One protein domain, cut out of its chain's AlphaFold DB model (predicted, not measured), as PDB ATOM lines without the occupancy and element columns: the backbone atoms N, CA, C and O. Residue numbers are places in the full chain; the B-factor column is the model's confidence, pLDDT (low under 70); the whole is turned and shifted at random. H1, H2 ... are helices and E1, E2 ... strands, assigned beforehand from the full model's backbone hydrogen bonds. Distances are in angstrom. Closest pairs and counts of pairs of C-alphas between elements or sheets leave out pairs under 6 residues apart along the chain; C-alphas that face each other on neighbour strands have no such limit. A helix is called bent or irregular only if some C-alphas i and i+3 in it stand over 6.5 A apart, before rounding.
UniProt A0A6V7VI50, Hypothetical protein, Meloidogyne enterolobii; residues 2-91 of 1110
ATOM      1  N   SER A   2     157.893 132.007 176.611       29.17
ATOM      2  CA  SER A   2     157.732 131.262 175.353       29.17
ATOM      3  C   SER A   2     156.403 131.619 174.683       29.17
ATOM      4  O   SER A   2     155.351 131.321 175.248       29.17
ATOM      5  N   HIS A   3     156.431 132.208 173.486       32.09
ATOM      6  CA  HIS A   3     155.221 132.308 172.669       32.09
ATOM      7  C   HIS A   3     154.948 130.972 171.972       32.09
ATOM      8  O   HIS A   3     155.789 130.439 171.251       32.09
ATOM      9  N   ASP A   4     153.755 130.428 172.202       37.69
ATOM     10  CA  ASP A   4     153.261 129.244 171.506       37.69
ATOM     11  C   ASP A   4     152.837 129.637 170.083       37.69
ATOM     12  O   ASP A   4     151.710 130.073 169.833       37.69
ATOM     13  N   HIS A   5     153.778 129.499 169.148       41.88
ATOM     14  CA  HIS A   5     153.625 129.842 167.734       41.88
ATOM     15  C   HIS A   5     152.641 128.939 166.957       41.88
ATOM     16  O   HIS A   5     152.715 128.896 165.729       41.88
ATOM     17  N   LEU A   6     151.711 128.236 167.612       46.12
ATOM     18  CA  LEU A   6     150.619 127.496 166.961       46.12
ATOM     19  C   LEU A   6     149.209 127.908 167.435       46.12
ATOM     20  O   LEU A   6     148.231 127.425 166.874       46.12
ATOM     21  N   ARG A   7     149.073 128.823 168.410       47.56
ATOM     22  CA  ARG A   7     147.759 129.214 168.975       47.56
ATOM     23  C   ARG A   7     147.018 130.351 168.270       47.56
ATOM     24  O   ARG A   7     145.828 130.505 168.507       47.56
ATOM     25  N   ASP A   8     147.692 131.166 167.458       60.72
ATOM     26  CA  ASP A   8     147.106 132.408 166.915       60.72
ATOM     27  C   ASP A   8     146.352 132.250 165.578       60.72
ATOM     28  O   ASP A   8     145.857 133.235 165.040       60.72
ATOM     29  N   GLY A   9     146.296 131.034 165.021       60.78
ATOM     30  CA  GLY A   9     145.607 130.732 163.759       60.78
ATOM     31  C   GLY A   9     146.248 131.293 162.480       60.78
ATOM     32  O   GLY A   9     145.740 131.021 161.397       60.78
ATOM     33  N   ARG A  10     147.351 132.049 162.560       69.50
ATOM     34  CA  ARG A  10     147.996 132.677 161.392       69.50
ATOM     35  C   ARG A  10     148.971 131.723 160.689       69.50
ATOM     36  O   ARG A  10     149.753 131.037 161.348       69.50
ATOM     37  N   LEU A  11     148.969 131.729 159.353       74.75
ATOM     38  CA  LEU A  11     149.894 130.947 158.515       74.75
ATOM     39  C   LEU A  11     151.373 131.380 158.699       74.75
ATOM     40  O   LEU A  11     151.633 132.488 159.171       74.75
ATOM     41  N   PRO A  12     152.383 130.561 158.341       73.62
ATOM     42  CA  PRO A  12     153.791 130.893 158.593       73.62
ATOM     43  C   PRO A  12     154.255 132.229 157.981       73.62
ATOM     44  O   PRO A  12     154.910 133.014 158.667       73.62
ATOM     45  N   GLY A  13     153.847 132.540 156.748       73.81
ATOM     46  CA  GLY A  13     154.129 133.809 156.067       73.81
ATOM     47  C   GLY A  13     153.367 135.024 156.622       73.81
ATOM     48  O   GLY A  13     153.751 136.162 156.368       73.81
ATOM     49  N   GLN A  14     152.345 134.798 157.459       75.44
ATOM     50  CA  GLN A  14     151.698 135.838 158.271       75.44
ATOM     51  C   GLN A  14     152.487 136.181 159.550       75.44
ATOM     52  O   GLN A  14     152.185 137.179 160.203       75.44
ATOM     53  N   ARG A  15     153.494 135.374 159.931       70.69
ATOM     54  CA  ARG A  15     154.436 135.692 161.024       70.69
ATOM     55  C   ARG A  15     155.810 136.137 160.536       70.69
ATOM     56  O   ARG A  15     156.465 136.889 161.247       70.69
ATOM     57  N   PHE A  16     156.237 135.655 159.371       75.31
ATOM     58  CA  PHE A  16     157.542 135.957 158.794       75.31
ATOM     59  C   PHE A  16     157.363 136.577 157.412       75.31
ATOM     60  O   PHE A  16     156.921 135.900 156.482       75.31
ATOM     61  N   THR A  17     157.709 137.855 157.271       77.75
ATOM     62  CA  THR A  17     157.653 138.565 155.982       77.75
ATOM     63  C   THR A  17     158.631 137.937 154.982       77.75
ATOM     64  O   THR A  17     159.546 137.206 155.374       77.75
ATOM     65  N   ALA A  18     158.462 138.201 153.687       76.19
ATOM     66  CA  ALA A  18     159.380 137.676 152.675       76.19
ATOM     67  C   ALA A  18     160.821 138.208 152.876       76.19
ATOM     68  O   ALA A  18     161.782 137.447 152.765       76.19
ATOM     69  N   ASP A  19     160.976 139.466 153.306       75.19
ATOM     70  CA  ASP A  19     162.276 140.051 153.665       75.19
ATOM     71  C   ASP A  19     162.877 139.403 154.912       75.19
ATOM     72  O   ASP A  19     164.064 139.085 154.941       75.19
ATOM     73  N   GLN A  20     162.061 139.127 155.935       70.50
ATOM     74  CA  GLN A  20     162.523 138.395 157.112       70.50
ATOM     75  C   GLN A  20     163.018 136.997 156.735       70.50
ATOM     76  O   GLN A  20     164.084 136.595 157.198       70.50
ATOM     77  N   GLN A  21     162.297 136.282 155.863       76.25
ATOM     78  CA  GLN A  21     162.726 134.981 155.337       76.25
ATOM     79  C   GLN A  21     164.094 135.091 154.641       76.25
ATOM     80  O   GLN A  21     164.995 134.317 154.965       76.25
ATOM     81  N   CYS A  22     164.302 136.095 153.785       66.44
ATOM     82  CA  CYS A  22     165.615 136.371 153.197       66.44
ATOM     83  C   CYS A  22     166.704 136.630 154.250       66.44
ATOM     84  O   CYS A  22     167.771 136.007 154.204       66.44
ATOM     85  N   SER A  23     166.403 137.466 155.245       62.41
ATOM     86  CA  SER A  23     167.346 137.848 156.298       62.41
ATOM     87  C   SER A  23     167.783 136.668 157.184       62.41
ATOM     88  O   SER A  23     168.925 136.621 157.648       62.41
ATOM     89  N   TYR A  24     166.900 135.678 157.386       61.72
ATOM     90  CA  TYR A  24     167.187 134.470 158.165       61.72
ATOM     91  C   TYR A  24     168.074 133.465 157.421       61.72
ATOM     92  O   TYR A  24     168.850 132.764 158.070       61.72
ATOM     93  N   PHE A  25     167.969 133.376 156.091       52.09
ATOM     94  CA  PHE A  25     168.733 132.407 155.295       52.09
ATOM     95  C   PHE A  25     170.106 132.920 154.851       52.09
ATOM     96  O   PHE A  25     171.051 132.133 154.805       52.09
ATOM     97  N   TRP A  26     170.232 134.216 154.545       57.75
ATOM     98  CA  TRP A  26     171.446 134.776 153.935       57.75
ATOM     99  C   TRP A  26     172.171 135.824 154.796       57.75
ATOM    100  O   TRP A  26     173.329 136.138 154.526       57.75
ATOM    101  N   GLY A  27     171.540 136.313 155.867       51.44
ATOM    102  CA  GLY A  27     172.085 137.333 156.767       51.44
ATOM    103  C   GLY A  27     171.261 138.621 156.750       51.44
ATOM    104  O   GLY A  27     170.495 138.866 155.824       51.44
ATOM    105  N   ARG A  28     171.417 139.453 157.789       56.09
ATOM    106  CA  ARG A  28     170.524 140.597 158.087       56.09
ATOM    107  C   ARG A  28     170.364 141.617 156.957       56.09
ATOM    108  O   ARG A  28     169.345 142.295 156.918       56.09
ATOM    109  N   ASP A  29     171.349 141.702 156.074       62.59
ATOM    110  CA  ASP A  29     171.411 142.672 154.981       62.59
ATOM    111  C   ASP A  29     170.723 142.171 153.693       62.59
ATOM    112  O   ASP A  29     170.751 142.861 152.676       62.59
ATOM    113  N   PHE A  30     170.137 140.964 153.711       66.75
ATOM    114  CA  PHE A  30     169.385 140.393 152.593       66.75
ATOM    115  C   PHE A  30     167.877 140.590 152.766       66.75
ATOM    116  O   PHE A  30     167.272 140.074 153.707       66.75
ATOM    117  N   GLN A  31     167.273 141.266 151.793       75.62
ATOM    118  CA  GLN A  31     165.832 141.514 151.662       75.62
ATOM    119  C   GLN A  31     165.314 140.925 150.339       75.62
ATOM    120  O   GLN A  31     166.108 140.366 149.575       75.62
ATOM    121  N   VAL A  32     164.018 141.036 150.031       80.25
ATOM    122  CA  VAL A  32     163.505 140.609 148.719       80.25
ATOM    123  C   VAL A  32     164.046 141.521 147.619       80.25
ATOM    124  O   VAL A  32     163.858 142.734 147.643       80.25
ATOM    125  N   GLU A  33     164.688 140.928 146.615       80.75
ATOM    126  CA  GLU A  33     165.218 141.640 145.448       80.75
ATOM    127  C   GLU A  33     164.771 140.877 144.191       80.75
ATOM    128  O   GLU A  33     165.354 139.857 143.817       80.75
ATOM    129  N   ILE A  34     163.667 141.325 143.578       77.75
ATOM    130  CA  ILE A  34     163.062 140.676 142.404       77.75
ATOM    131  C   ILE A  34     163.928 140.949 141.160       77.75
ATOM    132  O   ILE A  34     164.115 142.115 140.809       77.75
ATOM    133  N   PRO A  35     164.427 139.920 140.445       70.44
ATOM    134  CA  PRO A  35     165.208 140.127 139.227       70.44
ATOM    135  C   PRO A  35     164.407 140.836 138.124       70.44
ATOM    136  O   PRO A  35     163.236 140.522 137.899       70.44
ATOM    137  N   ASN A  36     165.063 141.747 137.396       69.81
ATOM    138  CA  ASN A  36     164.464 142.536 136.313       69.81
ATOM    139  C   ASN A  36     163.625 141.680 135.344       69.81
ATOM    140  O   ASN A  36     164.107 140.688 134.797       69.81
ATOM    141  N   GLY A  37     162.379 142.101 135.103       64.00
ATOM    142  CA  GLY A  37     161.433 141.404 134.224       64.00
ATOM    143  C   GLY A  37     160.570 140.332 134.905       64.00
ATOM    144  O   GLY A  37     159.850 139.621 134.207       64.00
ATOM    145  N   ARG A  38     160.612 140.206 136.239       70.25
ATOM    146  CA  ARG A  38     159.723 139.327 137.022       70.25
ATOM    147  C   ARG A  38     158.698 140.112 137.838       70.25
ATOM    148  O   ARG A  38     158.899 141.282 138.147       70.25
ATOM    149  N   SER A  39     157.605 139.442 138.202       81.25
ATOM    150  CA  SER A  39     156.576 139.981 139.098       81.25
ATOM    151  C   SER A  39     156.909 139.680 140.561       81.25
ATOM    152  O   SER A  39     157.488 138.637 140.862       81.25
ATOM    153  N   PHE A  40     156.465 140.536 141.485       82.00
ATOM    154  CA  PHE A  40     156.492 140.233 142.921       82.00
ATOM    155  C   PHE A  40     155.591 139.025 143.267       82.00
ATOM    156  O   PHE A  40     155.845 138.324 144.242       82.00
ATOM    157  N   GLU A  41     154.615 138.691 142.411       83.81
ATOM    158  CA  GLU A  41     153.778 137.488 142.547       83.81
ATOM    159  C   GLU A  41     154.580 136.170 142.438       83.81
ATOM    160  O   GLU A  41     154.155 135.138 142.964       83.81
ATOM    161  N   ASP A  42     155.756 136.174 141.792       81.00
ATOM    162  CA  ASP A  42     156.587 134.969 141.632       81.00
ATOM    163  C   ASP A  42     157.279 134.522 142.941       81.00
ATOM    164  O   ASP A  42     157.772 133.390 142.985       81.00
ATOM    165  N   ILE A  43     157.297 135.328 144.020       85.44
ATOM    166  CA  ILE A  43     157.945 134.922 145.291       85.44
ATOM    167  C   ILE A  43     157.356 133.624 145.856       85.44
ATOM    168  O   ILE A  43     158.063 132.836 146.483       85.44
ATOM    169  N   CYS A  44     156.078 133.359 145.569       80.56
ATOM    170  CA  CYS A  44     155.378 132.138 145.960       80.56
ATOM    171  C   CYS A  44     155.897 130.883 145.242       80.56
ATOM    172  O   CYS A  44     155.555 129.777 145.636       80.56
ATOM    173  N   ARG A  45     156.728 131.036 144.203       77.75
ATOM    174  CA  ARG A  45     157.401 129.948 143.477       77.75
ATOM    175  C   ARG A  45     158.886 129.886 143.812       77.75
ATOM    176  O   ARG A  45     159.418 128.803 144.042       77.75
ATOM    177  N   ILE A  46     159.549 131.042 143.822       76.62
ATOM    178  CA  ILE A  46     160.970 131.201 144.142       76.62
ATOM    179  C   ILE A  46     161.130 132.536 144.867       76.62
ATOM    180  O   ILE A  46     160.914 133.589 144.278       76.62
ATOM    181  N   LEU A  47     161.550 132.507 146.128       76.19
ATOM    182  CA  LEU A  47     161.896 133.721 146.862       76.19
ATOM    183  C   LEU A  47     163.329 134.147 146.476       76.19
ATOM    184  O   LEU A  47     164.284 133.384 146.640       76.19
ATOM    185  N   TRP A  48     163.475 135.353 145.919       80.31
ATOM    186  CA  TRP A  48     164.775 135.949 145.586       80.31
ATOM    187  C   TRP A  48     165.198 136.943 146.652       80.31
ATOM    188  O   TRP A  48     164.473 137.888 146.957       80.31
ATOM    189  N   CYS A  49     166.400 136.737 147.169       77.88
ATOM    190  CA  CYS A  49     166.990 137.521 148.234       77.88
ATOM    191  C   CYS A  49     168.229 138.237 147.713       77.88
ATOM    192  O   CYS A  49     169.110 137.598 147.141       77.88
ATOM    193  N   GLY A  50     168.321 139.544 147.918       67.88
ATOM    194  CA  GLY A  50     169.451 140.340 147.453       67.88
ATOM    195  C   GLY A  50     169.957 141.315 148.500       67.88
ATOM    196  O   GLY A  50     169.250 141.685 149.438       67.88
ATOM    197  N   ASN A  51     171.217 141.693 148.321       72.69
ATOM    198  CA  ASN A  51     171.869 142.777 149.032       72.69
ATOM    199  C   ASN A  51     172.617 143.625 147.997       72.69
ATOM    200  O   ASN A  51     173.700 143.255 147.543       72.69
ATOM    201  N   SER A  52     172.047 144.780 147.653       53.81
ATOM    202  CA  SER A  52     172.675 145.788 146.791       53.81
ATOM    203  C   SER A  52     173.033 145.306 145.367       53.81
ATOM    204  O   SER A  52     174.104 145.662 144.870       53.81
ATOM    205  N   GLY A  53     172.166 144.540 144.688       50.94
ATOM    206  CA  GLY A  53     172.378 144.164 143.276       50.94
ATOM    207  C   GLY A  53     173.053 142.804 143.071       50.94
ATOM    208  O   GLY A  53     173.893 142.635 142.185       50.94
ATOM    209  N   SER A  54     172.733 141.824 143.914       51.66
ATOM    210  CA  SER A  54     173.197 140.435 143.780       51.66
ATOM    211  C   SER A  54     172.135 139.482 144.318       51.66
ATOM    212  O   SER A  54     172.148 139.100 145.487       51.66
ATOM    213  N   THR A  55     171.199 139.114 143.443       61.50
ATOM    214  CA  THR A  55     170.047 138.258 143.754       61.50
ATOM    215  C   THR A  55     170.428 136.778 143.858       61.50
ATOM    216  O   THR A  55     170.932 136.192 142.896       61.50
ATOM    217  N   ILE A  56     170.098 136.145 144.981       59.19
ATOM    218  CA  ILE A  56     170.246 134.711 145.250       59.19
ATOM    219  C   ILE A  56     168.858 134.132 145.554       59.19
ATOM    220  O   ILE A  56     168.144 134.631 146.418       59.19
ATOM    221  N   SER A  57     168.454 133.062 144.867       64.56
ATOM    222  CA  SER A  57     167.216 132.340 145.192       64.56
ATOM    223  C   SER A  57     167.391 131.452 146.428       64.56
ATOM    224  O   SER A  57     168.344 130.670 146.487       64.56
ATOM    225  N   THR A  58     166.451 131.488 147.375       58.03
ATOM    226  CA  THR A  58     166.353 130.462 148.428       58.03
ATOM    227  C   THR A  58     165.984 129.096 147.845       58.03
ATOM    228  O   THR A  58     165.409 128.983 146.764       58.03
ATOM    229  N   ALA A  59     166.271 128.027 148.595       50.00
ATOM    230  CA  ALA A  59     165.897 126.657 148.228       50.00
ATOM    231  C   ALA A  59     164.391 126.342 148.418       50.00
ATOM    232  O   ALA A  59     163.974 125.200 148.238       50.00
ATOM    233  N   HIS A  60     163.586 127.333 148.807       50.88
ATOM    234  CA  HIS A  60     162.139 127.244 149.003       50.88
ATOM    235  C   HIS A  60     161.451 128.538 148.517       50.88
ATOM    236  O   HIS A  60     162.094 129.594 148.515       50.88
ATOM    237  N   PRO A  61     160.161 128.485 148.127       78.44
ATOM    238  CA  PRO A  61     159.336 129.673 147.890       78.44
ATOM    239  C   PRO A  61     159.076 130.473 149.172       78.44
ATOM    240  O   PRO A  61     159.309 129.979 150.278       78.44
ATOM    241  N   ALA A  62     158.528 131.679 149.033       81.06
ATOM    242  CA  ALA A  62     157.971 132.423 150.157       81.06
ATOM    243  C   ALA A  62     156.902 131.589 150.887       81.06
ATOM    244  O   ALA A  62     156.111 130.880 150.262       81.06
ATOM    245  N   LEU A  63     156.908 131.654 152.219       86.19
ATOM    246  CA  LEU A  63     156.054 130.830 153.075       86.19
ATOM    247  C   LEU A  63     154.550 131.037 152.820       86.19
ATOM    248  O   LEU A  63     154.091 132.135 152.517       86.19
ATOM    249  N   GLU A  64     153.773 129.974 153.048       83.94
ATOM    250  CA  GLU A  64     152.306 129.992 152.996       83.94
ATOM    251  C   GLU A  64     151.735 131.161 153.817       83.94
ATOM    252  O   GLU A  64     152.047 131.319 155.002       83.94
ATOM    253  N   GLY A  65     150.905 131.986 153.185       79.62
ATOM    254  CA  GLY A  65     150.348 133.214 153.737       79.62
ATOM    255  C   GLY A  65     151.251 134.450 153.659       79.62
ATOM    256  O   GLY A  65     150.869 135.465 154.231       79.62
ATOM    257  N   SER A  66     152.415 134.428 153.001       87.62
ATOM    258  CA  SER A  66     153.185 135.654 152.714       87.62
ATOM    259  C   SER A  66     152.494 136.489 151.634       87.62
ATOM    260  O   SER A  66     152.037 135.946 150.635       87.62
ATOM    261  N   TRP A  67     152.419 137.808 151.820       87.75
ATOM    262  CA  TRP A  67     151.831 138.732 150.842       87.75
ATOM    263  C   TRP A  67     152.687 138.831 149.574       87.75
ATOM    264  O   TRP A  67     153.907 138.953 149.676       87.75
ATOM    265  N   CYS A  68     152.055 138.795 148.399       87.50
ATOM    266  CA  CYS A  68     152.726 138.680 147.097       87.50
ATOM    267  C   CYS A  68     152.288 139.738 146.063       87.50
ATOM    268  O   CYS A  68     152.545 139.582 144.871       87.50
ATOM    269  N   GLY A  69     151.697 140.845 146.521       83.50
ATOM    270  CA  GLY A  69     151.223 141.952 145.680       83.50
ATOM    271  C   GLY A  69     149.702 141.967 145.510       83.50
ATOM    272  O   GLY A  69     149.049 140.952 145.712       83.50
ATOM    273  N   ASN A  70     149.136 143.118 145.128       84.12
ATOM    274  CA  ASN A  70     147.751 143.258 144.639       84.12
ATOM    275  C   ASN A  70     146.657 142.575 145.497       84.12
ATOM    276  O   ASN A  70     145.774 141.927 144.943       84.12
ATOM    277  N   GLU A  71     146.738 142.684 146.830       82.38
ATOM    278  CA  GLU A  71     145.827 142.005 147.782       82.38
ATOM    279  C   GLU A  71     145.772 140.469 147.612       82.38
ATOM    280  O   GLU A  71     144.731 139.830 147.757       82.38
ATOM    281  N   LYS A  72     146.931 139.860 147.323       88.62
ATOM    282  CA  LYS A  72     147.130 138.410 147.221       88.62
ATOM    283  C   LYS A  72     148.199 137.900 148.187       88.62
ATOM    284  O   LYS A  72     149.118 138.623 148.589       88.62
ATOM    285  N   TRP A  73     148.117 136.608 148.493       90.69
ATOM    286  CA  TRP A  73     149.045 135.873 149.348       90.69
ATOM    287  C   TRP A  73     149.474 134.544 148.716       90.69
ATOM    288  O   TRP A  73     148.789 133.982 147.861       90.69
ATOM    289  N   CYS A  74     150.632 134.040 149.140       86.31
ATOM    290  CA  CYS A  74     151.169 132.764 148.696       86.31
ATOM    291  C   CYS A  74     150.391 131.593 149.299       86.31
ATOM    292  O   CYS A  74     150.379 131.428 150.519       86.31
ATOM    293  N   HIS A  75     149.813 130.744 148.457       86.00
ATOM    294  CA  HIS A  75     149.229 129.469 148.858       86.00
ATOM    295  C   HIS A  75     149.575 128.367 147.849       86.00
ATOM    296  O   HIS A  75     149.456 128.560 146.637       86.00
ATOM    297  N   ALA A  76     150.028 127.215 148.345       78.19
ATOM    298  CA  ALA A  76     150.376 126.024 147.565       78.19
ATOM    299  C   ALA A  76     151.339 126.279 146.380       78.19
ATOM    300  O   ALA A  76     151.281 125.594 145.358       78.19
ATOM    301  N   GLY A  77     152.236 127.263 146.506       76.31
ATOM    302  CA  GLY A  77     153.185 127.651 145.451       76.31
ATOM    303  C   GLY A  77     152.687 128.716 144.455       76.31
ATOM    304  O   GLY A  77     153.357 128.996 143.459       76.31
ATOM    305  N   HIS A  78     151.509 129.302 144.686       82.06
ATOM    306  CA  HIS A  78     150.863 130.286 143.809       82.06
ATOM    307  C   HIS A  78     150.479 131.560 144.573       82.06
ATOM    308  O   HIS A  78     150.205 131.508 145.766       82.06
ATOM    309  N   CYS A  79     150.441 132.704 143.888       89.62
ATOM    310  CA  CYS A  79     149.941 133.966 144.437       89.62
ATOM    311  C   CYS A  79     148.437 134.097 144.135       89.62
ATOM    312  O   CYS A  79     148.054 134.093 142.962       89.62
ATOM    313  N   GLY A  80     147.587 134.182 145.163       88.56
ATOM    314  CA  GLY A  80     146.125 134.181 145.019       88.56
ATOM    315  C   GLY A  80     145.388 134.946 146.120       88.56
ATOM    316  O   GLY A  80     145.988 135.401 147.089       88.56
ATOM    317  N   GLU A  81     144.078 135.117 145.949       88.50
ATOM    318  CA  GLU A  81     143.211 135.807 146.913       88.50
ATOM    319  C   GLU A  81     143.118 135.049 148.249       88.50
ATOM    320  O   GLU A  81     143.249 133.823 148.298       88.50
ATOM    321  N   TRP A  82     142.854 135.764 149.347       84.69
ATOM    322  CA  TRP A  82     142.618 135.115 150.638       84.69
ATOM    323  C   TRP A  82     141.249 134.424 150.661       84.69
ATOM    324  O   TRP A  82     140.234 135.011 150.287       84.69
ATOM    325  N   HIS A  83     141.198 133.185 151.148       81.44
ATOM    326  CA  HIS A  83     139.950 132.435 151.310       81.44
ATOM    327  C   HIS A  83     139.669 132.182 152.792       81.44
ATOM    328  O   HIS A  83     140.589 132.007 153.588       81.44
ATOM    329  N   SER A  84     138.392 132.121 153.178       70.19
ATOM    330  CA  SER A  84     137.964 131.923 154.574       70.19
ATOM    331  C   SER A  84     138.486 130.625 155.210       70.19
ATOM    332  O   SER A  84     138.635 130.556 156.428       70.19
ATOM    333  N   GLU A  85     138.822 129.622 154.397       68.94
ATOM    334  CA  GLU A  85     139.439 128.361 154.830       68.94
ATOM    335  C   GLU A  85     140.917 128.512 155.249       68.94
ATOM    336  O   GLU A  85     141.428 127.682 155.998       68.94
ATOM    337  N   MET A  86     141.600 129.587 154.831       66.44
ATOM    338  CA  MET A  86     142.991 129.892 155.213       66.44
ATOM    339  C   MET A  86     143.113 130.515 156.617       66.44
ATOM    340  O   MET A  86     144.219 130.633 157.147       66.44
ATOM    341  N   GLY A  87     141.989 130.922 157.221       72.88
ATOM    342  CA  GLY A  87     141.923 131.603 158.515       72.88
ATOM    343  C   GLY A  87     141.401 133.040 158.419       72.88
ATOM    344  O   GLY A  87     140.862 133.467 157.397       72.88
ATOM    345  N   ALA A  88     141.543 133.796 159.512       75.75
ATOM    346  CA  ALA A  88     141.114 135.193 159.581       75.75
ATOM    347  C   ALA A  88     141.857 136.069 158.555       75.75
ATOM    348  O   ALA A  88     143.045 135.860 158.312       75.75
ATOM    349  N   TYR A  89     141.154 137.052 157.979       80.75
ATOM    350  CA  TYR A  89     141.703 137.902 156.921       80.75
ATOM    351  C   TYR A  89     142.958 138.668 157.393       80.75
ATOM    352  O   TYR A  89     142.947 139.211 158.506       80.75
ATOM    353  N   PRO A  90     144.032 138.742 156.584       82.38
ATOM    354  CA  PRO A  90     145.281 139.380 156.979       82.38
ATOM    355  C   PRO A  90     145.132 140.878 157.260       82.38
ATOM    356  O   PRO A  90     144.700 141.652 156.410       82.38
ATOM    357  N   VAL A  91     145.550 141.312 158.450       83.44
ATOM    358  CA  VAL A  91     145.568 142.737 158.810       83.44
ATOM    359  C   VAL A  91     146.819 143.394 158.222       83.44
ATOM    360  O   VAL A  91     147.943 142.950 158.488       83.44
TER     361      VAL A  91
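What this domain is: This is residues 2 to 91 of the 1110 residues of the protein "Hypothetical protein" of Meloidogyne enterolobii (UniProt A0A6V7VI50). With little regular structure, the model makes two small clusters joined by loops: a three-strand sheet with short helix H2 over one face, and hairpin E1 and E2 with helix H1 next to E1. The 90 printed residues, 30 in named elements, run H1 H2 E1 E2 E3 E4 E5, class mixed. The sheet E3-E4-E5 is antiparallel; the whole is compact, radius of gyration 13.2 A, spanning 37 by 33 by 21 A.

How they stand to each other: E3 (residues 67 to 69), E4 (72 to 75) and E5 (78 to 80) form a meander, each strand the antiparallel neighbour of the one before; N 68 and O 72, 2.9 A, and N 73 and O 80, 2.8 A, are within hydrogen-bond range. H2 (40 to 44) is on this sheet, height 6.9 A, only just over E4 with 3 C-alphas; its closest C-alphas to E3 are Glu 41 and Cys 68, 4.8 A. Within range are 0 of 1 O i to N i+4 and 1 of 2 O i to N i+3 pairs in H2, and every O i to N i+4 pair in H1 (18 to 26). The closest C-alphas of H1 and E1 (48 to 50) are Cys 22 and Cys 49, 5.3 A. E1 and E2 (55 to 57), an antiparallel hairpin, have N 49 and O 56 at 2.8 A.

Where its parts are: H1 begins at C-alpha 18 (159.380, 137.676, 152.675) and is 12.5 A long; E5 ends at C-alpha 80 (146.125, 134.181, 145.019). H2 is only just irregular, C-alphas 41 and 44 being 6.54 A apart.

The domain as a whole: The printed part has no cut. H1 to H2 is a long link. Residues under pLDDT 70 include 2 to 10 and 52 to 60.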